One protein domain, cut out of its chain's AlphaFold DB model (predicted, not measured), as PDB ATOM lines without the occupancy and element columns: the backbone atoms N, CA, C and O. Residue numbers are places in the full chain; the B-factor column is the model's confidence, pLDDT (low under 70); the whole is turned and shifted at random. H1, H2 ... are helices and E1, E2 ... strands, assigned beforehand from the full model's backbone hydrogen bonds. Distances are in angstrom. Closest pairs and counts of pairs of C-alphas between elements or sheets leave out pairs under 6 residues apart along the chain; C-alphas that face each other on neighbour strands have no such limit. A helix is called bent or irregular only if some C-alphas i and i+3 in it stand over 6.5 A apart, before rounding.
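AT A GLANCE: This is residues 3 to 78 and 202 to 295 of the 296 residues of an uncharacterized protein of Sinomonas humi (UniProt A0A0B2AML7). A small, strongly twisted sheet of three strands forms the core, and helices wrap round it: H5 lies along one face, H6 crosses the opposite face, and H7 crosses the bent strand E2. H1 packs on H5 at the rim of the body, while H2, H3 and H4 lie close about the sheet and the short H8 packs near the start of H6. The printed part has 170 residues with eight named helices and three named strands, in the order H1, H2, E1, H3, E2, E3, H4, H5, H6, H7, H8; the sheet runs E1, E3, E2, all antiparallel, and the class is mixed, helices and strands. The whole is compact, with a radius of gyration of the C-alphas of 14.9 A and spans of 45 by 38 by 34 A.

IN THESE COORDINATES: H1, residues 8 to 19, begins at C-alpha 8 (15.608, -54.358, -57.635) and is 16.1 A long. H2 is residues 39 to 43, E1 residues 50 to 54 and H3 residues 55 to 63, 12.2 A long. E2, residues 68 to 77, is 20.7 A long and bends by 78 degrees at residue 72. E3, residues 203 to 210, starts at C-alpha 203 (27.697, -40.463, -55.033) and is 20.4 A long. H4 is residues 211 to 216; H5, residues 218 to 234, is 24.4 A long. H6, residues 250 to 266, is 23.0 A long, with a kink of 31 degrees near residue 257, and is irregular: C-alphas 252 and 255 are 7.2 A apart. H7 is residues 276 to 287, 17.1 A long, and H8, residues 291 to 294, ends at C-alpha 294 (29.142, -50.026, -40.550).

HOW THE PARTS SIT: In the sheet, E3 is the inner strand. It pairs with E1 through N 53 and O 206, 2.8 A, and with E2 through N 69 and O 209, 2.8 A. E1, H3 and E2 form a split strand-helix-strand unit, two strands running the same way with E3 between them, and its crossover is right-handed. Residues 3 to 4 pair parallel with residues 50 to 51 of E1. H5 is over E3 and E2 at a height over the sheet of 9.5 A, along the strands, at 12 degrees to E2 on the local plane. H6 lies on the opposite face at a height of 8.9 A, across the strands. H7 is over E2 at a height of 6.2 A; the C-alphas of Leu 69 and Thr 283, the closest, are 5.5 A apart. H7 is the hub, touching four helices. With residues 283 to 287 alone it touches H4, closest at the C-alphas of Ala 214 and Leu 287, 5.2 A, at a shallow tilt of 28 degrees, the same way. H3 touches residues 257 to 264 of H6, closest at the C-alphas of Leu 59 and Ala 261, 6.6 A, about perpendicular at 74 degrees. H1 touches H5, closest at the C-alphas of Ala 14 and Met 224, 5.0 A, and runs the opposite way at a tilt of 35.3 degrees, only just steep. H2 is on the sheet at a height of 8.5 A. H8 only just touches H7, with 3 pairs of C-alphas within 8 A, closest at Ser 284 and Ala 291, 5.6 A. In H1, H2, H3, H4, H5 and H7 every O i to N i+4 pair is within hydrogen-bond range; in H6 11 of 13 are, and H8 is too short for such a pair.

THE WHOLE: The two C-alphas farthest apart, those of Ala 22 and Glu 266, are 45.4 A apart. Residues 79 to 201 are not printed; C-alphas 78 and 202 are 5.8 A apart across this cut. The links from H1 to H2 and from H5 to H6 are long. Mean pLDDT of the printed part is 92.6; residues 237 to 241, in the second of these links, are under 70.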
ATOM      1  N   PHE A   3      10.144 -50.170 -46.762       90.62
ATOM      2  CA  PHE A   3      11.314 -49.515 -47.333       90.62
ATOM      3  C   PHE A   3      11.098 -49.052 -48.774       90.62
ATOM      4  O   PHE A   3      10.332 -49.640 -49.545       90.62
ATOM      5  N   LEU A   4      11.839 -48.009 -49.144       92.50
ATOM      6  CA  LEU A   4      11.878 -47.438 -50.486       92.50
ATOM      7  C   LEU A   4      13.272 -47.635 -51.091       92.50
ATOM      8  O   LEU A   4      14.217 -46.972 -50.682       92.50
ATOM      9  N   ILE A   5      13.412 -48.539 -52.061       92.62
ATOM     10  CA  ILE A   5      14.678 -48.819 -52.764       92.62
ATOM     11  C   ILE A   5      14.356 -49.002 -54.247       92.62
ATOM     12  O   ILE A   5      13.417 -49.725 -54.583       92.62
ATOM     13  N   ASN A   6      15.095 -48.331 -55.130       91.38
ATOM     14  CA  ASN A   6      14.842 -48.371 -56.569       91.38
ATOM     15  C   ASN A   6      15.557 -49.522 -57.283       91.38
ATOM     16  O   ASN A   6      15.063 -50.011 -58.297       91.38
ATOM     17  N   ASP A   7      16.735 -49.907 -56.794       91.88
ATOM     18  CA  ASP A   7      17.502 -51.030 -57.328       91.88
ATOM     19  C   ASP A   7      16.854 -52.356 -56.905       91.88
ATOM     20  O   ASP A   7      16.777 -52.668 -55.715       91.88
ATOM     21  N   ASP A   8      16.372 -53.130 -57.882       91.69
ATOM     22  CA  ASP A   8      15.608 -54.358 -57.635       91.69
ATOM     23  C   ASP A   8      16.448 -55.446 -56.929       91.69
ATOM     24  O   ASP A   8      15.905 -56.225 -56.143       91.69
ATOM     25  N   GLU A   9      17.766 -55.496 -57.156       92.62
ATOM     26  CA  GLU A   9      18.660 -56.465 -56.507       92.62
ATOM     27  C   GLU A   9      18.947 -56.056 -55.058       92.62
ATOM     28  O   GLU A   9      18.828 -56.890 -54.156       92.62
ATOM     29  N   LEU A  10      19.255 -54.777 -54.804       94.62
ATOM     30  CA  LEU A  10      19.449 -54.281 -53.436       94.62
ATOM     31  C   LEU A  10      18.146 -54.374 -52.627       94.62
ATOM     32  O   LEU A  10      18.167 -54.781 -51.466       94.62
ATOM     33  N   ALA A  11      17.001 -54.068 -53.248       94.00
ATOM     34  CA  ALA A  11      15.680 -54.242 -52.650       94.00
ATOM     35  C   ALA A  11      15.383 -55.716 -52.330       94.00
ATOM     36  O   ALA A  11      14.805 -56.019 -51.285       94.00
ATOM     37  N   GLY A  12      15.784 -56.638 -53.212       94.06
ATOM     38  CA  GLY A  12      15.679 -58.078 -52.988       94.06
ATOM     39  C   GLY A  12      16.514 -58.543 -51.795       94.06
ATOM     40  O   GLY A  12      15.988 -59.217 -50.913       94.06
ATOM     41  N   ALA A  13      17.781 -58.125 -51.725       94.44
ATOM     42  CA  ALA A  13      18.673 -58.450 -50.611       94.44
ATOM     43  C   ALA A  13      18.153 -57.904 -49.272       94.44
ATOM     44  O   ALA A  13      18.096 -58.641 -48.287       94.44
ATOM     45  N   ALA A  14      17.696 -56.647 -49.259       94.50
ATOM     46  CA  ALA A  14      17.070 -56.031 -48.095       94.50
ATOM     47  C   ALA A  14      15.831 -56.811 -47.637       94.50
ATOM     48  O   ALA A  14      15.701 -57.122 -46.454       94.50
ATOM     49  N   ARG A  15      14.941 -57.176 -48.571       94.06
ATOM     50  CA  ARG A  15      13.733 -57.948 -48.258       94.06
ATOM     51  C   ARG A  15      14.071 -59.287 -47.616       94.06
ATOM     52  O   ARG A  15      13.553 -59.575 -46.545       94.06
ATOM     53  N   THR A  16      14.951 -60.072 -48.238       93.56
ATOM     54  CA  THR A  16      15.336 -61.393 -47.724       93.56
ATOM     55  C   THR A  16      15.947 -61.305 -46.328       93.56
ATOM     56  O   THR A  16      15.608 -62.115 -45.469       93.56
ATOM     57  N   ALA A  17      16.804 -60.310 -46.077       93.00
ATOM     58  CA  ALA A  17      17.368 -60.084 -44.750       93.00
ATOM     59  C   ALA A  17      16.264 -59.807 -43.721       93.00
ATOM     60  O   ALA A  17      16.169 -60.507 -42.716       93.00
ATOM     61  N   LEU A  18      15.378 -58.855 -44.014       92.12
ATOM     62  CA  LEU A  18      14.317 -58.439 -43.099       92.12
ATOM     63  C   LEU A  18      13.273 -59.537 -42.842       92.12
ATOM     64  O   LEU A  18      12.841 -59.694 -41.706       92.12
ATOM     65  N   GLU A  19      12.892 -60.322 -43.854       90.94
ATOM     66  CA  GLU A  19      11.954 -61.449 -43.705       90.94
ATOM     67  C   GLU A  19      12.527 -62.583 -42.845       90.94
ATOM     68  O   GLU A  19      11.776 -63.329 -42.220       90.94
ATOM     69  N   SER A  20      13.856 -62.711 -42.794       88.81
ATOM     70  CA  SER A  20      14.533 -63.690 -41.938       88.81
ATOM     71  C   SER A  20      14.663 -63.241 -40.477       88.81
ATOM     72  O   SER A  20      15.017 -64.050 -39.616       88.81
ATOM     73  N   HIS A  21      14.390 -61.965 -40.180       89.56
ATOM     74  CA  HIS A  21      14.567 -61.398 -38.849       89.56
ATOM     75  C   HIS A  21      13.349 -61.678 -37.959       89.56
ATOM     76  O   HIS A  21      12.232 -61.254 -38.253       89.56
ATOM     77  N   ALA A  22      13.568 -62.327 -36.814       78.75
ATOM     78  CA  ALA A  22      12.491 -62.821 -35.947       78.75
ATOM     79  C   ALA A  22      11.541 -61.733 -35.399       78.75
ATOM     80  O   ALA A  22      10.411 -62.044 -35.043       78.75
ATOM     81  N   SER A  23      11.988 -60.474 -35.315       81.00
ATOM     82  CA  SER A  23      11.182 -59.348 -34.811       81.00
ATOM     83  C   SER A  23      10.393 -58.590 -35.886       81.00
ATOM     84  O   SER A  23       9.713 -57.617 -35.559       81.00
ATOM     85  N   ILE A  24      10.504 -58.971 -37.163       87.44
ATOM     86  CA  ILE A  24       9.855 -58.262 -38.269       87.44
ATOM     87  C   ILE A  24       8.611 -59.029 -38.720       87.44
ATOM     88  O   ILE A  24       8.675 -59.981 -39.492       87.44
ATOM     89  N   GLU A  25       7.443 -58.563 -38.279       78.88
ATOM     90  CA  GLU A  25       6.143 -59.074 -38.726       78.88
ATOM     91  C   GLU A  25       5.731 -58.394 -40.044       78.88
ATOM     92  O   GLU A  25       4.890 -57.498 -40.092       78.88
ATOM     93  N   GLY A  26       6.380 -58.797 -41.137       83.19
ATOM     94  CA  GLY A  26       6.048 -58.358 -42.492       83.19
ATOM     95  C   GLY A  26       6.966 -57.272 -43.053       83.19
ATOM     96  O   GLY A  26       7.375 -56.318 -42.379       83.19
ATOM     97  N   VAL A  27       7.276 -57.420 -44.340       85.38
ATOM     98  CA  VAL A  27       8.183 -56.550 -45.086       85.38
ATOM     99  C   VAL A  27       7.472 -56.030 -46.324       85.38
ATOM    100  O   VAL A  27       6.947 -56.798 -47.127       85.38
ATOM    101  N   THR A  28       7.446 -54.712 -46.493       86.31
ATOM    102  CA  THR A  28       6.819 -54.067 -47.648       86.31
ATOM    103  C   THR A  28       7.864 -53.252 -48.393       86.31
ATOM    104  O   THR A  28       8.444 -52.315 -47.856       86.31
ATOM    105  N   ALA A  29       8.114 -53.626 -49.644       81.75
ATOM    106  CA  ALA A  29       8.895 -52.801 -50.552       81.75
ATOM    107  C   ALA A  29       7.939 -51.913 -51.341       81.75
ATOM    108  O   ALA A  29       6.982 -52.422 -51.928       81.75
ATOM    109  N   SER A  30       8.246 -50.625 -51.410       81.12
ATOM    110  CA  SER A  30       7.426 -49.642 -52.113       81.12
ATOM    111  C   SER A  30       8.175 -49.141 -53.352       81.12
ATOM    112  O   SER A  30       8.840 -48.107 -53.285       81.12
ATOM    113  N   PRO A  31       8.135 -49.870 -54.488       74.06
ATOM    114  CA  PRO A  31       8.885 -49.499 -55.684       74.06
ATOM    115  C   PRO A  31       8.276 -48.242 -56.319       74.06
ATOM    116  O   PRO A  31       7.274 -48.305 -57.031       74.06
ATOM    117  N   LEU A  32       8.891 -47.086 -56.074       79.19
ATOM    118  CA  LEU A  32       8.545 -45.831 -56.740       79.19
ATOM    119  C   LEU A  32       9.547 -45.530 -57.849       79.19
ATOM    120  O   LEU A  32      10.754 -45.481 -57.620       79.19
ATOM    121  N   ARG A  33       9.038 -45.266 -59.055       81.56
ATOM    122  CA  ARG A  33       9.838 -44.856 -60.213       81.56
ATOM    123  C   ARG A  33       9.253 -43.563 -60.799       81.56
ATOM    124  O   ARG A  33       8.134 -43.600 -61.306       81.56
ATOM    125  N   PRO A  34       9.971 -42.428 -60.749       81.31
ATOM    126  CA  PRO A  34      11.295 -42.255 -60.153       81.31
ATOM    127  C   PRO A  34      11.264 -42.223 -58.612       81.31
ATOM    128  O   PRO A  34      10.354 -41.664 -58.002       81.31
ATOM    129  N   VAL A  35      12.315 -42.758 -57.985       85.94
ATOM    130  CA  VAL A  35      12.428 -42.902 -56.517       85.94
ATOM    131  C   VAL A  35      12.336 -41.581 -55.751       85.94
ATOM    132  O   VAL A  35      11.809 -41.526 -54.644       85.94
ATOM    133  N   HIS A  36      12.761 -40.478 -56.375       83.44
ATOM    134  CA  HIS A  36      12.759 -39.160 -55.745       83.44
ATOM    135  C   HIS A  36      11.360 -38.619 -55.413       83.44
ATOM    136  O   HIS A  36      11.245 -37.649 -54.662       83.44
ATOM    137  N   ASN A  37      10.301 -39.252 -55.925       87.12
ATOM    138  CA  ASN A  37       8.924 -38.937 -55.558       87.12
ATOM    139  C   ASN A  37       8.598 -39.314 -54.104       87.12
ATOM    140  O   ASN A  37       7.760 -38.661 -53.488       87.12
ATOM    141  N   GLY A  38       9.285 -40.307 -53.528       88.06
ATOM    142  CA  GLY A  38       9.080 -40.726 -52.137       88.06
ATOM    143  C   GLY A  38       9.872 -39.917 -51.105       88.06
ATOM    144  O   GLY A  38       9.546 -39.947 -49.920       88.06
ATOM    145  N   PHE A  39      10.878 -39.141 -51.528       91.62
ATOM    146  CA  PHE A  39      11.808 -38.483 -50.600       91.62
ATOM    147  C   PHE A  39      11.115 -37.513 -49.641       91.62
ATOM    148  O   PHE A  39      11.474 -37.473 -48.470       91.62
ATOM    149  N   LYS A  40      10.106 -36.761 -50.111       88.25
ATOM    150  CA  LYS A  40       9.339 -35.821 -49.273       88.25
ATOM    151  C   LYS A  40       8.588 -36.532 -48.143       88.25
ATOM    152  O   LYS A  40       8.603 -36.052 -47.014       88.25
ATOM    153  N   ALA A  41       7.964 -37.671 -48.445       88.06
ATOM    154  CA  ALA A  41       7.247 -38.470 -47.455       88.06
ATOM    155  C   ALA A  41       8.213 -39.071 -46.422       88.06
ATOM    156  O   ALA A  41       7.947 -39.004 -45.221       88.06
ATOM    157  N   PHE A  42       9.369 -39.565 -46.882       91.75
ATOM    158  CA  PHE A  42      10.409 -40.112 -46.012       91.75
ATOM    159  C   PHE A  42      10.987 -39.066 -45.044       91.75
ATOM    160  O   PHE A  42      10.953 -39.262 -43.831       91.75
ATOM    161  N   ILE A  43      11.459 -37.913 -45.542       90.62
ATOM    162  CA  ILE A  43      12.043 -36.867 -44.676       90.62
ATOM    163  C   ILE A  43      11.015 -36.232 -43.729       90.62
ATOM    164  O   ILE A  43      11.386 -35.684 -42.693       90.62
ATOM    165  N   GLY A  44       9.729 -36.289 -44.091       86.81
ATOM    166  CA  GLY A  44       8.613 -35.866 -43.249       86.81
ATOM    167  C   GLY A  44       8.202 -36.902 -42.201       86.81
ATOM    168  O   GLY A  44       7.246 -36.643 -41.476       86.81
ATOM    169  N   ALA A  45       8.883 -38.053 -42.136       80.62
ATOM    170  CA  ALA A  45       8.552 -39.197 -41.285       80.62
ATOM    171  C   ALA A  45       7.110 -39.714 -41.469       80.62
ATOM    172  O   ALA A  45       6.501 -40.215 -40.528       80.62
ATOM    173  N   GLN A  46       6.556 -39.583 -42.679       77.50
ATOM    174  CA  GLN A  46       5.189 -40.013 -43.009       77.50
ATOM    175  C   GLN A  46       5.141 -41.430 -43.587       77.50
ATOM    176  O   GLN A  46       4.090 -42.069 -43.564       77.50
ATOM    177  N   SER A  47       6.249 -41.913 -44.152       80.25
ATOM    178  CA  SER A  47       6.333 -43.219 -44.812       80.25
ATOM    179  C   SER A  47       7.759 -43.760 -44.749       80.25
ATOM    180  O   SER A  47       8.706 -42.970 -44.744       80.25
ATOM    181  N   TYR A  48       7.882 -45.088 -44.777       89.19
ATOM    182  CA  TYR A  48       9.134 -45.854 -44.805       89.19
ATOM    183  C   TYR A  48      10.009 -45.743 -43.538       89.19
ATOM    184  O   TYR A  48      10.277 -44.669 -42.996       89.19
ATOM    185  N   GLU A  49      10.539 -46.876 -43.085       94.44
ATOM    186  CA  GLU A  49      11.591 -46.922 -42.064       94.44
ATOM    187  C   GLU A  49      12.966 -46.633 -42.674       94.44
ATOM    188  O   GLU A  49      13.790 -45.950 -42.063       94.44
ATOM    189  N   VAL A  50      13.202 -47.141 -43.886       95.44
ATOM    190  CA  VAL A  50      14.457 -47.025 -44.634       95.44
ATOM    191  C   VAL A  50      14.161 -46.546 -46.047       95.44
ATOM    192  O   VAL A  50      13.218 -47.009 -46.688       95.44
ATOM    193  N   SER A  51      14.997 -45.652 -46.561       96.31
ATOM    194  CA  SER A  51      14.872 -45.135 -47.917       96.31
ATOM    195  C   SER A  51      16.235 -44.985 -48.579       96.31
ATOM    196  O   SER A  51      17.161 -44.419 -48.002       96.31
ATOM    197  N   GLU A  52      16.332 -45.397 -49.837       95.69
ATOM    198  CA  GLU A  52      17.220 -44.753 -50.794       95.69
ATOM    199  C   GLU A  52      16.858 -43.263 -50.867       95.69
ATOM    200  O   GLU A  52      15.682 -42.902 -50.923       95.69
ATOM    201  N   ILE A  53      17.854 -42.381 -50.861       96.81
ATOM    202  CA  ILE A  53      17.661 -40.934 -50.914       96.81
ATOM    203  C   ILE A  53      18.806 -40.255 -51.663       96.81
ATOM    204  O   ILE A  53      19.965 -40.654 -51.572       96.81
ATOM    205  N   ALA A  54      18.503 -39.179 -52.390       97.19
ATOM    206  CA  ALA A  54      19.539 -38.305 -52.928       97.19
ATOM    207  C   ALA A  54      20.388 -37.705 -51.795       97.19
ATOM    208  O   ALA A  54      19.848 -37.141 -50.842       97.19
ATOM    209  N   ILE A  55      21.716 -37.763 -51.928       98.31
ATOM    210  CA  ILE A  55      22.651 -37.312 -50.887       98.31
ATOM    211  C   ILE A  55      22.445 -35.838 -50.511       98.31
ATOM    212  O   ILE A  55      22.488 -35.493 -49.338       98.31
ATOM    213  N   VAL A  56      22.142 -34.967 -51.483       98.06
ATOM    214  CA  VAL A  56      21.882 -33.542 -51.216       98.06
ATOM    215  C   VAL A  56      20.596 -33.369 -50.410       98.06
ATOM    216  O   VAL A  56      20.566 -32.554 -49.495       98.06
ATOM    217  N   THR A  57      19.562 -34.174 -50.672       97.31
ATOM    218  CA  THR A  57      18.331 -34.165 -49.869       97.31
ATOM    219  C   THR A  57      18.598 -34.632 -48.436       97.31
ATOM    220  O   THR A  57      18.095 -34.011 -47.506       97.31
ATOM    221  N   LEU A  58      19.406 -35.683 -48.242       98.19
ATOM    222  CA  LEU A  58      19.824 -36.132 -46.907       98.19
ATOM    223  C   LEU A  58      20.572 -35.023 -46.158       98.19
ATOM    224  O   LEU A  58      20.231 -34.721 -45.019       98.19
ATOM    225  N   LEU A  59      21.552 -34.387 -46.805       98.56
ATOM    226  CA  LEU A  59      22.329 -33.294 -46.217       98.56
ATOM    227  C   LEU A  59      21.440 -32.101 -45.843       98.56
ATOM    228  O   LEU A  59      21.581 -31.553 -44.755       98.56
ATOM    229  N   GLN A  60      20.484 -31.729 -46.700       97.69
ATOM    230  CA  GLN A  60      19.495 -30.697 -46.377       97.69
ATOM    231  C   GLN A  60      18.630 -31.098 -45.179       97.69
ATOM    232  O   GLN A  60      18.439 -30.297 -44.268       97.69
ATOM    233  N   ALA A  61      18.133 -32.335 -45.149       96.25
ATOM    234  CA  ALA A  61      17.320 -32.836 -44.048       96.25
ATOM    235  C   ALA A  61      18.096 -32.813 -42.718       96.25
ATOM    236  O   ALA A  61      17.572 -32.336 -41.716       96.25
ATOM    237  N   VAL A  62      19.365 -33.232 -42.720       97.31
ATOM    238  CA  VAL A  62      20.261 -33.157 -41.554       97.31
ATOM    239  C   VAL A  62      20.494 -31.713 -41.118       97.31
ATOM    240  O   VAL A  62      20.349 -31.400 -39.936       97.31
ATOM    241  N   ALA A  63      20.791 -30.816 -42.061       97.50
ATOM    242  CA  ALA A  63      21.020 -29.403 -41.771       97.50
ATOM    243  C   ALA A  63      19.775 -28.699 -41.196       97.50
ATOM    244  O   ALA A  63      19.914 -27.735 -40.447       97.50
ATOM    245  N   HIS A  64      18.578 -29.199 -41.519       96.12
ATOM    246  CA  HIS A  64      17.286 -28.781 -40.962       96.12
ATOM    247  C   HIS A  64      16.816 -29.641 -39.773       96.12
ATOM    248  O   HIS A  64      15.637 -29.599 -39.423       96.12
ATOM    249  N   GLU A  65      17.710 -30.435 -39.177       94.94
ATOM    250  CA  GLU A  65      17.452 -31.232 -37.968       94.94
ATOM    251  C   GLU A  65      16.274 -32.213 -38.109       94.94
ATOM    252  O   GLU A  65      15.602 -32.567 -37.140       94.94
ATOM    253  N   LYS A  66      16.013 -32.692 -39.330       95.19
ATOM    254  CA  LYS A  66      15.022 -33.744 -39.567       95.19
ATOM    255  C   LYS A  66      15.492 -35.067 -38.933       95.19
ATOM    256  O   LYS A  66      16.703 -35.338 -38.908       95.19
ATOM    257  N   PRO A  67      14.560 -35.928 -38.476       94.88
ATOM    258  CA  PRO A  67      14.864 -37.192 -37.797       94.88
ATOM    259  C   PRO A  67      15.235 -38.303 -38.796       94.88
ATOM    260  O   PRO A  67      14.638 -39.381 -38.815       94.88
ATOM    261  N   VAL A  68      16.205 -38.025 -39.667       96.19
ATOM    262  CA  VAL A  68      16.763 -38.964 -40.643       96.19
ATOM    263  C   VAL A  68      18.255 -39.135 -40.393       96.19
ATOM    264  O   VAL A  68      18.956 -38.184 -40.048       96.19
ATOM    265  N   LEU A  69      18.733 -40.360 -40.569       98.12
ATOM    266  CA  LEU A  69      20.104 -40.765 -40.301       98.12
ATOM    267  C   LEU A  69      20.737 -41.326 -41.568       98.12
ATOM    268  O   LEU A  69      20.079 -42.004 -42.356       98.12
ATOM    269  N   PHE A  70      22.024 -41.054 -41.749       98.62
ATOM    270  CA  PHE A  70      22.806 -41.565 -42.866       98.62
ATOM    271  C   PHE A  70      23.162 -43.038 -42.643       98.62
ATOM    272  O   PHE A  70      23.843 -43.356 -41.672       98.62
ATOM    273  N   LEU A  71      22.760 -43.930 -43.548       98.19
ATOM    274  CA  LEU A  71      23.223 -45.316 -43.558       98.19
ATOM    275  C   LEU A  71      24.302 -45.450 -44.651       98.19
ATOM    276  O   LEU A  71      24.000 -45.144 -45.806       98.19
ATOM    277  N   PRO A  72      25.548 -45.865 -44.338       98.06
ATOM    278  CA  PRO A  72      26.679 -45.713 -45.252       98.06
ATOM    279  C   PRO A  72      26.711 -46.786 -46.354       98.06
ATOM    280  O   PRO A  72      27.631 -47.590 -46.448       98.06
ATOM    281  N   LEU A  73      25.700 -46.778 -47.215       98.06
ATOM    282  CA  LEU A  73      25.556 -47.626 -48.395       98.06
ATOM    283  C   LEU A  73      25.314 -46.721 -49.604       98.06
ATOM    284  O   LEU A  73      24.494 -45.798 -49.536       98.06
ATOM    285  N   THR A  74      26.004 -46.978 -50.713       97.44
ATOM    286  CA  THR A  74      25.704 -46.303 -51.982       97.44
ATOM    287  C   THR A  74      24.528 -46.990 -52.659       97.44
ATOM    288  O   THR A  74      24.535 -48.203 -52.821       97.44
ATOM    289  N   ALA A  75      23.535 -46.209 -53.081       96.00
ATOM    290  CA  ALA A  75      22.462 -46.687 -53.957       96.00
ATOM    291  C   ALA A  75      22.708 -46.309 -55.424       96.00
ATOM    292  O   ALA A  75      22.259 -46.995 -56.334       96.00
ATOM    293  N   LEU A  76      23.402 -45.192 -55.668       94.62
ATOM    294  CA  LEU A  76      23.776 -44.768 -57.013       94.62
ATOM    295  C   LEU A  76      25.044 -43.922 -56.964       94.62
ATOM    296  O   LEU A  76      24.986 -42.750 -56.583       94.62
ATOM    297  N   GLY A  77      26.162 -44.482 -57.411       94.31
ATOM    298  CA  GLY A  77      27.369 -43.727 -57.733       94.31
ATOM    299  C   GLY A  77      27.562 -43.632 -59.240       94.31
ATOM    300  O   GLY A  77      27.308 -44.580 -59.981       94.31
ATOM    301  N   ARG A  78      27.940 -42.448 -59.730       92.50
ATOM    302  CA  ARG A  78      28.076 -42.209 -61.171       92.50
ATOM    303  C   ARG A  78      28.939 -40.991 -61.451       92.50
ATOM    304  O   ARG A  78      28.808 -39.959 -60.799       92.50
ATOM    305  N   PRO A 202      31.565 -39.414 -57.656       96.44
ATOM    306  CA  PRO A 202      30.363 -38.757 -57.169       96.44
ATOM    307  C   PRO A 202      29.304 -39.786 -56.774       96.44
ATOM    308  O   PRO A 202      28.891 -40.619 -57.587       96.44
ATOM    309  N   VAL A 203      28.833 -39.688 -55.534       97.12
ATOM    310  CA  VAL A 203      27.697 -40.463 -55.033       97.12
ATOM    311  C   VAL A 203      26.447 -39.610 -55.178       97.12
ATOM    312  O   VAL A 203      26.390 -38.481 -54.688       97.12
ATOM    313  N   ASN A 204      25.453 -40.123 -55.897       96.06
ATOM    314  CA  ASN A 204      24.191 -39.433 -56.119       96.06
ATOM    315  C   ASN A 204      23.162 -39.792 -55.055       96.06
ATOM    316  O   ASN A 204      22.573 -38.890 -54.451       96.06
ATOM    317  N   HIS A 205      22.928 -41.091 -54.863       97.62
ATOM    318  CA  HIS A 205      21.975 -41.609 -53.889       97.62
ATOM    319  C   HIS A 205      22.682 -42.511 -52.877       97.62
ATOM    320  O   HIS A 205      23.578 -43.284 -53.223       97.62
ATOM    321  N   VAL A 206      22.239 -42.409 -51.632       98.50
ATOM    322  CA  VAL A 206      22.677 -43.196 -50.478       98.50
ATOM    323  C   VAL A 206      21.456 -43.788 -49.788       98.50
ATOM    324  O   VAL A 206      20.326 -43.458 -50.141       98.50
ATOM    325  N   PHE A 207      21.673 -44.622 -48.782       98.31
ATOM    326  CA  PHE A 207      20.602 -45.064 -47.901       98.31
ATOM    327  C   PHE A 207      20.481 -44.152 -46.680       98.31
ATOM    328  O   PHE A 207      21.451 -43.574 -46.184       98.31
ATOM    329  N   ALA A 208      19.261 -44.035 -46.179       98.06
ATOM    330  CA  ALA A 208      18.947 -43.355 -44.943       98.06
ATOM    331  C   ALA A 208      17.903 -44.145 -44.158       98.06
ATOM    332  O   ALA A 208      17.094 -44.881 -44.725       98.06
ATOM    333  N   VAL A 209      17.915 -43.968 -42.842       97.75
ATOM    334  CA  VAL A 209      16.971 -44.595 -41.916       97.75
ATOM    335  C   VAL A 209      16.322 -43.526 -41.047       97.75
ATOM    336  O   VAL A 209      16.966 -42.551 -40.655       97.75
ATOM    337  N   ARG A 210      15.028 -43.676 -40.763       96.75
ATOM    338  CA  ARG A 210      14.319 -42.821 -39.807       96.75
ATOM    339  C   ARG A 210      14.897 -43.047 -38.412       96.75
ATOM    340  O   ARG A 210      15.094 -44.185 -37.998       96.75
ATOM    341  N   GLU A 211      15.132 -41.976 -37.663       96.81
ATOM    342  CA  GLU A 211      15.831 -42.067 -36.377       96.81
ATOM    343  C   GLU A 211      15.137 -43.000 -35.375       96.81
ATOM    344  O   GLU A 211      15.793 -43.832 -34.752       96.81
ATOM    345  N   SER A 212      13.812 -42.932 -35.255       95.94
ATOM    346  CA  SER A 212      13.061 -43.851 -34.390       95.94
ATOM    347  C   SER A 212      13.133 -45.301 -34.878       95.94
ATOM    348  O   SER A 212      13.258 -46.199 -34.058       95.94
ATOM    349  N   ALA A 213      13.148 -45.540 -36.195       95.06
ATOM    350  CA  ALA A 213      13.296 -46.888 -36.743       95.06
ATOM    351  C   ALA A 213      14.684 -47.473 -36.447       95.06
ATOM    352  O   ALA A 213      14.790 -48.647 -36.119       95.06
ATOM    353  N   ALA A 214      15.742 -46.658 -36.496       97.06
ATOM    354  CA  ALA A 214      17.077 -47.089 -36.082       97.06
ATOM    355  C   ALA A 214      17.123 -47.489 -34.596       97.06
ATOM    356  O   ALA A 214      17.770 -48.473 -34.253       97.06
ATOM    357  N   ARG A 215      16.405 -46.762 -33.729       97.06
ATOM    358  CA  ARG A 215      16.337 -47.054 -32.287       97.06
ATOM    359  C   ARG A 215      15.481 -48.282 -31.964       97.06
ATOM    360  O   ARG A 215      15.815 -49.031 -31.056       97.06
ATOM    361  N   GLU A 216      14.376 -48.468 -32.679       95.06
ATOM    362  CA  GLU A 216      13.406 -49.545 -32.434       95.06
ATOM    363  C   GLU A 216      13.790 -50.861 -33.127       95.06
ATOM    364  O   GLU A 216      13.536 -51.937 -32.594       95.06
ATOM    365  N   LEU A 217      14.404 -50.782 -34.313       95.12
ATOM    366  CA  LEU A 217      14.677 -51.911 -35.211       95.12
ATOM    367  C   LEU A 217      16.174 -52.043 -35.541       95.12
ATOM    368  O   LEU A 217      16.525 -52.540 -36.612       95.12
ATOM    369  N   GLY A 218      17.061 -51.586 -34.652       95.62
ATOM    370  CA  GLY A 218      18.503 -51.470 -34.911       95.62
ATOM    371  C   GLY A 218      19.162 -52.747 -35.442       95.62
ATOM    372  O   GLY A 218      19.888 -52.686 -36.436       95.62
ATOM    373  N   ASP A 219      18.844 -53.907 -34.859       95.81
ATOM    374  CA  ASP A 219      19.369 -55.207 -35.306       95.81
ATOM    375  C   ASP A 219      18.916 -55.553 -36.733       95.81
ATOM    376  O   ASP A 219      19.733 -55.941 -37.570       95.81
ATOM    377  N   ALA A 220      17.638 -55.323 -37.052       96.12
ATOM    378  CA  ALA A 220      17.095 -55.551 -38.391       96.12
ATOM    379  C   ALA A 220      17.697 -54.581 -39.423       96.12
ATOM    380  O   ALA A 220      18.007 -54.982 -40.546       96.12
ATOM    381  N   VAL A 221      17.930 -53.318 -39.043       96.94
ATOM    382  CA  VAL A 221      18.624 -52.332 -39.890       96.94
ATOM    383  C   VAL A 221      20.073 -52.755 -40.144       96.94
ATOM    384  O   VAL A 221      20.535 -52.659 -41.280       96.94
ATOM    385  N   CYS A 222      20.779 -53.266 -39.131       97.56
ATOM    386  CA  CYS A 222      22.141 -53.780 -39.287       97.56
ATOM    387  C   CYS A 222      22.189 -55.038 -40.169       97.56
ATOM    388  O   CYS A 222      23.076 -55.158 -41.009       97.56
ATOM    389  N   GLN A 223      21.222 -55.949 -40.037       96.69
ATOM    390  CA  GLN A 223      21.138 -57.140 -40.887       96.69
ATOM    391  C   GLN A 223      20.844 -56.776 -42.349       96.69
ATOM    392  O   GLN A 223      21.460 -57.313 -43.270       96.69
ATOM    393  N   MET A 224      19.930 -55.829 -42.576       96.81
ATOM    394  CA  MET A 224      19.667 -55.278 -43.906       96.81
ATOM    395  C   MET A 224      20.913 -54.584 -44.471       96.81
ATOM    396  O   MET A 224      21.216 -54.747 -45.653       96.81
ATOM    397  N   TYR A 225      21.655 -53.845 -43.637       98.06
ATOM    398  CA  TYR A 225      22.922 -53.235 -44.031       98.06
ATOM    399  C   TYR A 225      23.919 -54.283 -44.529       98.06
ATOM    400  O   TYR A 225      24.477 -54.102 -45.609       98.06
ATOM    401  N   ASP A 226      24.102 -55.385 -43.798       97.88
ATOM    402  CA  ASP A 226      25.037 -56.448 -44.185       97.88
ATOM    403  C   ASP A 226      24.665 -57.071 -45.531       97.88
ATOM    404  O   ASP A 226      25.522 -57.234 -46.397       97.88
ATOM    405  N   ALA A 227      23.379 -57.362 -45.736       97.12
ATOM    406  CA  ALA A 227      22.900 -57.966 -46.973       97.12
ATOM    407  C   ALA A 227      23.090 -57.045 -48.188       97.12
ATOM    408  O   ALA A 227      23.456 -57.511 -49.267       97.12
ATOM    409  N   ILE A 228      22.865 -55.735 -48.032       97.25
ATOM    410  CA  ILE A 228      23.125 -54.762 -49.103       97.25
ATOM    411  C   ILE A 228      24.636 -54.612 -49.321       97.25
ATOM    412  O   ILE A 228      25.081 -54.621 -50.466       97.25
ATOM    413  N   ALA A 229      25.430 -54.513 -48.252       96.56
ATOM    414  CA  ALA A 229      26.884 -54.402 -48.334       96.56
ATOM    415  C   ALA A 229      27.513 -55.600 -49.065       96.56
ATOM    416  O   ALA A 229      28.400 -55.405 -49.889       96.56
ATOM    417  N   GLU A 230      27.015 -56.819 -48.842       95.31
ATOM    418  CA  GLU A 230      27.447 -58.018 -49.570       95.31
ATOM    419  C   GLU A 230      27.175 -57.907 -51.081       95.31
ATOM    420  O   GLU A 230      28.026 -58.269 -51.896       95.31
ATOM    421  N   ARG A 231      26.021 -57.350 -51.480       94.88
ATOM    422  CA  ARG A 231      25.719 -57.099 -52.901       94.88
ATOM    423  C   ARG A 231      26.620 -56.027 -53.497       94.88
ATOM    424  O   ARG A 231      27.131 -56.217 -54.594       94.88
ATOM    425  N   LEU A 232      26.856 -54.935 -52.773       93.69
ATOM    426  CA  LEU A 232      27.775 -53.884 -53.215       93.69
ATOM    427  C   LEU A 232      29.216 -54.403 -53.339       93.69
ATOM    428  O   LEU A 232      29.911 -54.052 -54.290       93.69
ATOM    429  N   GLU A 233      29.650 -55.287 -52.438       91.44
ATOM    430  CA  GLU A 233      30.950 -55.958 -52.534       91.44
ATOM    431  C   GLU A 233      31.039 -56.840 -53.782       91.44
ATOM    432  O   GLU A 233      32.015 -56.760 -54.525       91.44
ATOM    433  N   ALA A 234      29.998 -57.629 -54.065       89.50
ATOM    434  CA  ALA A 234      29.942 -58.490 -55.246       89.50
ATOM    435  C   ALA A 234      29.939 -57.703 -56.573       89.50
ATOM    436  O   ALA A 234      30.400 -58.218 -57.590       89.50
ATOM    437  N   ARG A 235      29.458 -56.451 -56.562       85.38
ATOM    438  CA  ARG A 235      29.448 -55.532 -57.715       85.38
ATOM    439  C   ARG A 235      30.781 -54.824 -57.965       85.38
ATOM    440  O   ARG A 235      30.882 -54.063 -58.930       85.38
ATOM    441  N   LYS A 236      31.812 -55.029 -57.135       71.50
ATOM    442  CA  LYS A 236      33.141 -54.425 -57.333       71.50
ATOM    443  C   LYS A 236      33.833 -54.975 -58.590       71.50
ATOM    444  O   LYS A 236      34.765 -55.769 -58.503       71.50
ATOM    445  N   SER A 237      33.424 -54.509 -59.768       53.66
ATOM    446  CA  SER A 237      34.089 -54.849 -61.030       53.66
ATOM    447  C   SER A 237      34.084 -53.779 -62.132       53.66
ATOM    448  O   SER A 237      34.825 -53.969 -63.083       53.66
ATOM    449  N   ASP A 238      33.412 -52.622 -62.005       51.09
ATOM    450  CA  ASP A 238      33.301 -51.661 -63.135       51.09
ATOM    451  C   ASP A 238      33.660 -50.185 -62.819       51.09
ATOM    452  O   ASP A 238      33.157 -49.245 -63.439       51.09
ATOM    453  N   GLY A 239      34.562 -49.949 -61.861       51.25
ATOM    454  CA  GLY A 239      35.126 -48.616 -61.584       51.25
ATOM    455  C   GLY A 239      36.315 -48.235 -62.478       51.25
ATOM    456  O   GLY A 239      36.915 -49.076 -63.149       51.25
ATOM    457  N   ALA A 240      36.727 -46.960 -62.442       55.75
ATOM    458  CA  ALA A 240      38.090 -46.606 -62.857       55.75
ATOM    459  C   ALA A 240      39.083 -47.474 -62.054       55.75
ATOM    460  O   ALA A 240      38.800 -47.735 -60.881       55.75
ATOM    461  N   PRO A 241      40.229 -47.914 -62.617       64.38
ATOM    462  CA  PRO A 241      41.174 -48.751 -61.880       64.38
ATOM    463  C   PRO A 241      41.480 -48.153 -60.501       64.38
ATOM    464  O   PRO A 241      42.014 -47.048 -60.414       64.38
ATOM    465  N   GLY A 242      41.084 -48.865 -59.443       70.94
ATOM    466  CA  GLY A 242      41.314 -48.480 -58.049       70.94
ATOM    467  C   GLY A 242      40.248 -47.612 -57.362       70.94
ATOM    468  O   GLY A 242      40.406 -47.381 -56.168       70.94
ATOM    469  N   VAL A 243      39.173 -47.159 -58.029       86.62
ATOM    470  CA  VAL A 243      38.109 -46.360 -57.380       86.62
ATOM    471  C   VAL A 243      36.723 -46.987 -57.615       86.62
ATOM    472  O   VAL A 243      36.253 -46.997 -58.755       86.62
ATOM    473  N   PRO A 244      36.045 -47.506 -56.572       89.19
ATOM    474  CA  PRO A 244      34.742 -48.156 -56.719       89.19
ATOM    475  C   PRO A 244      33.641 -47.144 -57.065       89.19
ATOM    476  O   PRO A 244      33.621 -46.045 -56.513       89.19
ATOM    477  N   LEU A 245      32.704 -47.524 -57.946       90.94
ATOM    478  CA  LEU A 245      31.531 -46.693 -58.250       90.94
ATOM    479  C   LEU A 245      30.543 -46.638 -57.085       90.94
ATOM    480  O   LEU A 245      29.952 -45.595 -56.830       90.94
ATOM    481  N   GLU A 246      30.392 -47.748 -56.369       93.88
ATOM    482  CA  GLU A 246      29.415 -47.907 -55.294       93.88
ATOM    483  C   GLU A 246      30.126 -48.236 -53.968       93.88
ATOM    484  O   GLU A 246      29.989 -49.342 -53.445       93.88
ATOM    485  N   PRO A 247      30.946 -47.313 -53.420       94.38
ATOM    486  CA  PRO A 247      31.600 -47.533 -52.134       94.38
ATOM    487  C   PRO A 247      30.561 -47.719 -51.025       94.38
ATOM    488  O   PRO A 247      29.473 -47.140 -51.060       94.38
ATOM    489  N   TYR A 248      30.913 -48.472 -49.992       96.44
ATOM    490  CA  TYR A 248      30.093 -48.602 -48.796       96.44
ATOM    491  C   TYR A 248      30.958 -48.604 -47.541       96.44
ATOM    492  O   TYR A 248      32.163 -48.848 -47.584       96.44
ATOM    493  N   GLY A 249      30.317 -48.318 -46.420       98.00
ATOM    494  CA  GLY A 249      30.951 -48.105 -45.137       98.00
ATOM    495  C   GLY A 249      31.370 -46.654 -44.911       98.00
ATOM    496  O   GLY A 249      31.589 -45.895 -45.862       98.00
ATOM    497  N   PHE A 250      31.463 -46.246 -43.644       98.38
ATOM    498  CA  PHE A 250      31.773 -44.858 -43.300       98.38
ATOM    499  C   PHE A 250      33.130 -44.403 -43.863       98.38
ATOM    500  O   PHE A 250      33.232 -43.311 -44.418       98.38
ATOM    501  N   ALA A 251      34.178 -45.224 -43.803       96.75
ATOM    502  CA  ALA A 251      35.471 -44.798 -44.346       96.75
ATOM    503  C   ALA A 251      35.471 -44.604 -45.863       96.75
ATOM    504  O   ALA A 251      35.939 -43.569 -46.340       96.75
ATOM    505  N   ALA A 252      34.915 -45.551 -46.623       95.88
ATOM    506  CA  ALA A 252      34.916 -45.463 -48.081       95.88
ATOM    507  C   ALA A 252      34.035 -44.312 -48.601       95.88
ATOM    508  O   ALA A 252      34.331 -43.728 -49.642       95.88
ATOM    509  N   LEU A 253      32.962 -43.966 -47.878       97.88
ATOM    510  CA  LEU A 253      32.056 -42.877 -48.253       97.88
ATOM    511  C   LEU A 253      32.514 -41.496 -47.778       97.88
ATOM    512  O   LEU A 253      32.065 -40.497 -48.347       97.88
ATOM    513  N   ARG A 254      33.406 -41.406 -46.782       98.19
ATOM    514  CA  ARG A 254      33.865 -40.128 -46.217       98.19
ATOM    515  C   ARG A 254      34.285 -39.108 -47.282       98.19
ATOM    516  O   ARG A 254      33.761 -37.994 -47.215       98.19
ATOM    517  N   PRO A 255      35.143 -39.421 -48.275       97.62
ATOM    518  CA  PRO A 255      35.583 -38.415 -49.243       97.62
ATOM    519  C   PRO A 255      34.424 -37.854 -50.080       97.62
ATOM    520  O   PRO A 255      34.257 -36.638 -50.177       97.62
ATOM    521  N   ALA A 256      33.573 -38.732 -50.621       97.69
ATOM    522  CA  ALA A 256      32.471 -38.335 -51.493       97.69
ATOM    523  C   ALA A 256      31.385 -37.550 -50.744       97.69
ATOM    524  O   ALA A 256      30.901 -36.535 -51.244       97.69
ATOM    525  N   VAL A 257      31.014 -37.983 -49.536       98.62
ATOM    526  CA  VAL A 257      29.981 -37.300 -48.743       98.62
ATOM    527  C   VAL A 257      30.490 -35.961 -48.213       98.62
ATOM    528  O   VAL A 257      29.753 -34.979 -48.263       98.62
ATOM    529  N   THR A 258      31.755 -35.884 -47.783       98.62
ATOM    530  CA  THR A 258      32.377 -34.618 -47.354       98.62
ATOM    531  C   THR A 258      32.395 -33.607 -48.500       98.62
ATOM    532  O   THR A 258      31.993 -32.458 -48.323       98.62
ATOM    533  N   ALA A 259      32.786 -34.035 -49.705       98.38
ATOM    534  CA  ALA A 259      32.765 -33.173 -50.881       98.38
ATOM    535  C   ALA A 259      31.342 -32.732 -51.260       98.38
ATOM    536  O   ALA A 259      31.123 -31.562 -51.565       98.38
ATOM    537  N   ALA A 260      30.358 -33.635 -51.189       98.62
ATOM    538  CA  ALA A 260      28.959 -33.289 -51.433       98.62
ATOM    539  C   ALA A 260      28.433 -32.256 -50.419       98.62
ATOM    540  O   ALA A 260      27.743 -31.317 -50.815       98.62
ATOM    541  N   ALA A 261      28.782 -32.395 -49.135       98.75
ATOM    542  CA  ALA A 261      28.423 -31.444 -48.083       98.75
ATOM    543  C   ALA A 261      29.067 -30.070 -48.312       98.75
ATOM    544  O   ALA A 261      28.365 -29.057 -48.273       98.75
ATOM    545  N   LYS A 262      30.363 -30.038 -48.652       98.44
ATOM    546  CA  LYS A 262      31.079 -28.815 -49.044       98.44
ATOM    547  C   LYS A 262      30.396 -28.125 -50.224       98.44
ATOM    548  O   LYS A 262      30.045 -26.954 -50.119       98.44
ATOM    549  N   TYR A 263      30.143 -28.846 -51.316       98.50
ATOM    550  CA  TYR A 263      29.490 -28.276 -52.497       98.50
ATOM    551  C   TYR A 263      28.070 -27.796 -52.217       98.50
ATOM    552  O   TYR A 263      27.676 -26.745 -52.714       98.50
ATOM    553  N   ALA A 264      27.299 -28.524 -51.410       98.19
ATOM    554  CA  ALA A 264      25.974 -28.075 -51.007       98.19
ATOM    555  C   ALA A 264      26.047 -26.787 -50.165       98.19
ATOM    556  O   ALA A 264      25.246 -25.874 -50.366       98.19
ATOM    557  N   TRP A 265      27.019 -26.671 -49.260       98.00
ATOM    558  CA  TRP A 265      27.231 -25.453 -48.477       98.00
ATOM    559  C   TRP A 265      27.639 -24.257 -49.352       98.00
ATOM    560  O   TRP A 265      26.979 -23.219 -49.312       98.00
ATOM    561  N   GLU A 266      28.662 -24.418 -50.195       97.12
ATOM    562  CA  GLU A 266      29.181 -23.368 -51.088       97.12
ATOM    563  C   GLU A 266      28.134 -22.861 -52.089       97.12
ATOM    564  O   GLU A 266      28.170 -21.704 -52.502       97.12
ATOM    565  N   GLN A 267      27.181 -23.716 -52.460       97.38
ATOM    566  CA  GLN A 267      26.093 -23.393 -53.384       97.38
ATOM    567  C   GLN A 267      24.821 -22.921 -52.675       97.38
ATOM    568  O   GLN A 267      23.755 -22.901 -53.290       97.38
ATOM    569  N   GLU A 268      24.908 -22.554 -51.394       96.62
ATOM    570  CA  GLU A 268      23.782 -22.030 -50.626       96.62
ATOM    571  C   GLU A 268      22.586 -23.015 -50.634       96.62
ATOM    572  O   GLU A 268      21.437 -22.627 -50.862       96.62
ATOM    573  N   LEU A 269      22.832 -24.309 -50.398       96.88
ATOM    574  CA  LEU A 269      21.781 -25.332 -50.249       96.88
ATOM    575  C   LEU A 269      21.517 -25.740 -48.803       96.88
ATOM    576  O   LEU A 269      20.453 -26.297 -48.526       96.88
ATOM    577  N   LEU A 270      22.452 -25.471 -47.893       97.00
ATOM    578  CA  LEU A 270      22.341 -25.833 -46.483       97.00
ATOM    579  C   LEU A 270      22.219 -24.560 -45.622       97.00
ATOM    580  O   LEU A 270      22.887 -23.568 -45.910       97.00
ATOM    581  N   PRO A 271      21.362 -24.535 -44.583       95.88
ATOM    582  CA  PRO A 271      21.304 -23.431 -43.615       95.88
ATOM    583  C   PRO A 271      22.525 -23.379 -42.683       95.88
ATOM    584  O   PRO A 271      22.810 -22.333 -42.109       95.88
ATOM    585  N   ARG A 272      23.248 -24.495 -42.556       97.19
ATOM    586  CA  ARG A 272      24.497 -24.638 -41.807       97.19
ATOM    587  C   ARG A 272      25.403 -25.662 -42.498       97.19
ATOM    588  O   ARG A 272      24.875 -26.516 -43.216       97.19
ATOM    589  N   PRO A 273      26.723 -25.638 -42.260       97.50
ATOM    590  CA  PRO A 273      27.590 -26.754 -42.613       97.50
ATOM    591  C   PRO A 273      27.108 -28.062 -41.967       97.50
ATOM    592  O   PRO A 273      26.550 -28.062 -40.863       97.50
ATOM    593  N   VAL A 274      27.317 -29.170 -42.675       98.50
ATOM    594  CA  VAL A 274      27.084 -30.530 -42.177       98.50
ATOM    595  C   VAL A 274      28.418 -31.251 -42.209       98.50
ATOM    596  O   VAL A 274      28.956 -31.516 -43.284       98.50
ATOM    597  N   GLU A 275      28.945 -31.550 -41.029       98.31
ATOM    598  CA  GLU A 275      30.208 -32.263 -40.882       98.31
ATOM    599  C   GLU A 275      29.981 -33.769 -41.018       98.31
ATOM    600  O   GLU A 275      28.990 -34.311 -40.525       98.31
ATOM    601  N   TYR A 276      30.911 -34.474 -41.665       98.50
ATOM    602  CA  TYR A 276      30.766 -35.919 -41.865       98.50
ATOM    603  C   TYR A 276      30.694 -36.686 -40.537       98.50
ATOM    604  O   TYR A 276      29.926 -37.637 -40.413       98.50
ATOM    605  N   ASP A 277      31.449 -36.248 -39.527       98.38
ATOM    606  CA  ASP A 277      31.479 -36.907 -38.219       98.38
ATOM    607  C   ASP A 277      30.142 -36.791 -37.469       98.38
ATOM    608  O   ASP A 277      29.769 -37.731 -36.772       98.38
ATOM    609  N   GLU A 278      29.357 -35.727 -37.700       98.25
ATOM    610  CA  GLU A 278      27.980 -35.621 -37.184       98.25
ATOM    611  C   GLU A 278      27.103 -36.752 -37.744       98.25
ATOM    612  O   GLU A 278      26.323 -37.363 -37.014       98.25
ATOM    613  N   LEU A 279      27.240 -37.066 -39.039       98.62
ATOM    614  CA  LEU A 279      26.486 -38.149 -39.676       98.62
ATOM    615  C   LEU A 279      26.850 -39.508 -39.068       98.62
ATOM    616  O   LEU A 279      25.964 -40.317 -38.790       98.62
ATOM    617  N   VAL A 280      28.147 -39.746 -38.851       98.62
ATOM    618  CA  VAL A 280      28.666 -40.985 -38.252       98.62
ATOM    619  C   VAL A 280      28.161 -41.147 -36.820       98.62
ATOM    620  O   VAL A 280      27.633 -42.205 -36.469       98.62
ATOM    621  N   GLU A 281      28.310 -40.105 -36.000       98.38
ATOM    622  CA  GLU A 281      27.933 -40.117 -34.589       98.38
ATOM    623  C   GLU A 281      26.426 -40.329 -34.421       98.38
ATOM    624  O   GLU A 281      26.011 -41.226 -33.684       98.38
ATOM    625  N   ARG A 282      25.595 -39.567 -35.145       98.31
ATOM    626  CA  ARG A 282      24.132 -39.679 -35.053       98.31
ATOM    627  C   ARG A 282      23.643 -41.083 -35.398       98.31
ATOM    628  O   ARG A 282      22.830 -41.639 -34.660       98.31
ATOM    629  N   THR A 283      24.150 -41.670 -36.482       98.50
ATOM    630  CA  THR A 283      23.769 -43.028 -36.895       98.50
ATOM    631  C   THR A 283      24.239 -44.080 -35.892       98.50
ATOM    632  O   THR A 283      23.444 -44.926 -35.483       98.50
ATOM    633  N   SER A 284      25.500 -44.008 -35.455       98.31
ATOM    634  CA  SER A 284      26.079 -44.963 -34.498       98.31
ATOM    635  C   SER A 284      25.338 -44.933 -33.155       98.31
ATOM    636  O   SER A 284      24.960 -45.977 -32.625       98.31
ATOM    637  N   ASN A 285      25.042 -43.733 -32.647       98.31
ATOM    638  CA  ASN A 285      24.319 -43.539 -31.390       98.31
ATOM    639  C   ASN A 285      22.871 -44.036 -31.456       98.31
ATOM    640  O   ASN A 285      22.365 -44.583 -30.478       98.31
ATOM    641  N   ALA A 286      22.182 -43.837 -32.583       98.19
ATOM    642  CA  ALA A 286      20.801 -44.281 -32.732       98.19
ATOM    643  C   ALA A 286      20.678 -45.803 -32.882       98.19
ATOM    644  O   ALA A 286      19.745 -46.379 -32.332       98.19
ATOM    645  N   LEU A 287      21.618 -46.439 -33.589       97.94
ATOM    646  CA  LEU A 287      21.664 -47.896 -33.756       97.94
ATOM    647  C   LEU A 287      22.274 -48.624 -32.549       97.94
ATOM    648  O   LEU A 287      22.133 -49.838 -32.441       97.94
ATOM    649  N   GLY A 288      22.975 -47.915 -31.659       97.81
ATOM    650  CA  GLY A 288      23.651 -48.524 -30.512       97.81
ATOM    651  C   GLY A 288      24.866 -49.377 -30.895       97.81
ATOM    652  O   GLY A 288      25.225 -50.295 -30.160       97.81
ATOM    653  N   VAL A 289      25.507 -49.087 -32.033       97.75
ATOM    654  CA  VAL A 289      26.673 -49.828 -32.545       97.75
ATOM    655  C   VAL A 289      27.847 -48.882 -32.809       97.75
ATOM    656  O   VAL A 289      27.626 -47.727 -33.172       97.75
ATOM    657  N   PRO A 290      29.110 -49.324 -32.658       97.56
ATOM    658  CA  PRO A 290      30.258 -48.493 -33.011       97.56
ATOM    659  C   PRO A 290      30.309 -48.246 -34.524       97.56
ATOM    660  O   PRO A 290      29.936 -49.121 -35.304       97.56
ATOM    661  N   ALA A 291      30.871 -47.112 -34.955       97.00
ATOM    662  CA  ALA A 291      31.011 -46.776 -36.378       97.00
ATOM    663  C   ALA A 291      31.691 -47.890 -37.200       97.00
ATOM    664  O   ALA A 291      31.295 -48.162 -38.331       97.00
ATOM    665  N   SER A 292      32.648 -48.611 -36.606       96.50
ATOM    666  CA  SER A 292      33.337 -49.735 -37.250       96.50
ATOM    667  C   SER A 292      32.421 -50.895 -37.647       96.50
ATOM    668  O   SER A 292      32.783 -51.676 -38.523       96.50
ATOM    669  N   ARG A 293      31.228 -51.011 -37.046       97.12
ATOM    670  CA  ARG A 293      30.208 -51.998 -37.431       97.12
ATOM    671  C   ARG A 293      29.663 -51.744 -38.836       97.12
ATOM    672  O   ARG A 293      29.264 -52.693 -39.509       97.12
ATOM    673  N   LEU A 294      29.655 -50.484 -39.263       96.38
ATOM    674  CA  LEU A 294      29.142 -50.026 -40.550       96.38
ATOM    675  C   LEU A 294      30.294 -49.542 -41.448       96.38
ATOM    676  O   LEU A 294      30.160 -48.552 -42.158       96.38
ATOM    677  N   GLY A 295      31.439 -50.233 -41.385       86.81
ATOM    678  CA  GLY A 295      32.635 -49.966 -42.190       86.81
ATOM    679  C   GLY A 295      33.534 -48.863 -41.622       86.81
ATOM    680  O   GLY A 295      33.205 -47.681 -41.717       86.81
TER     681      GLY A 295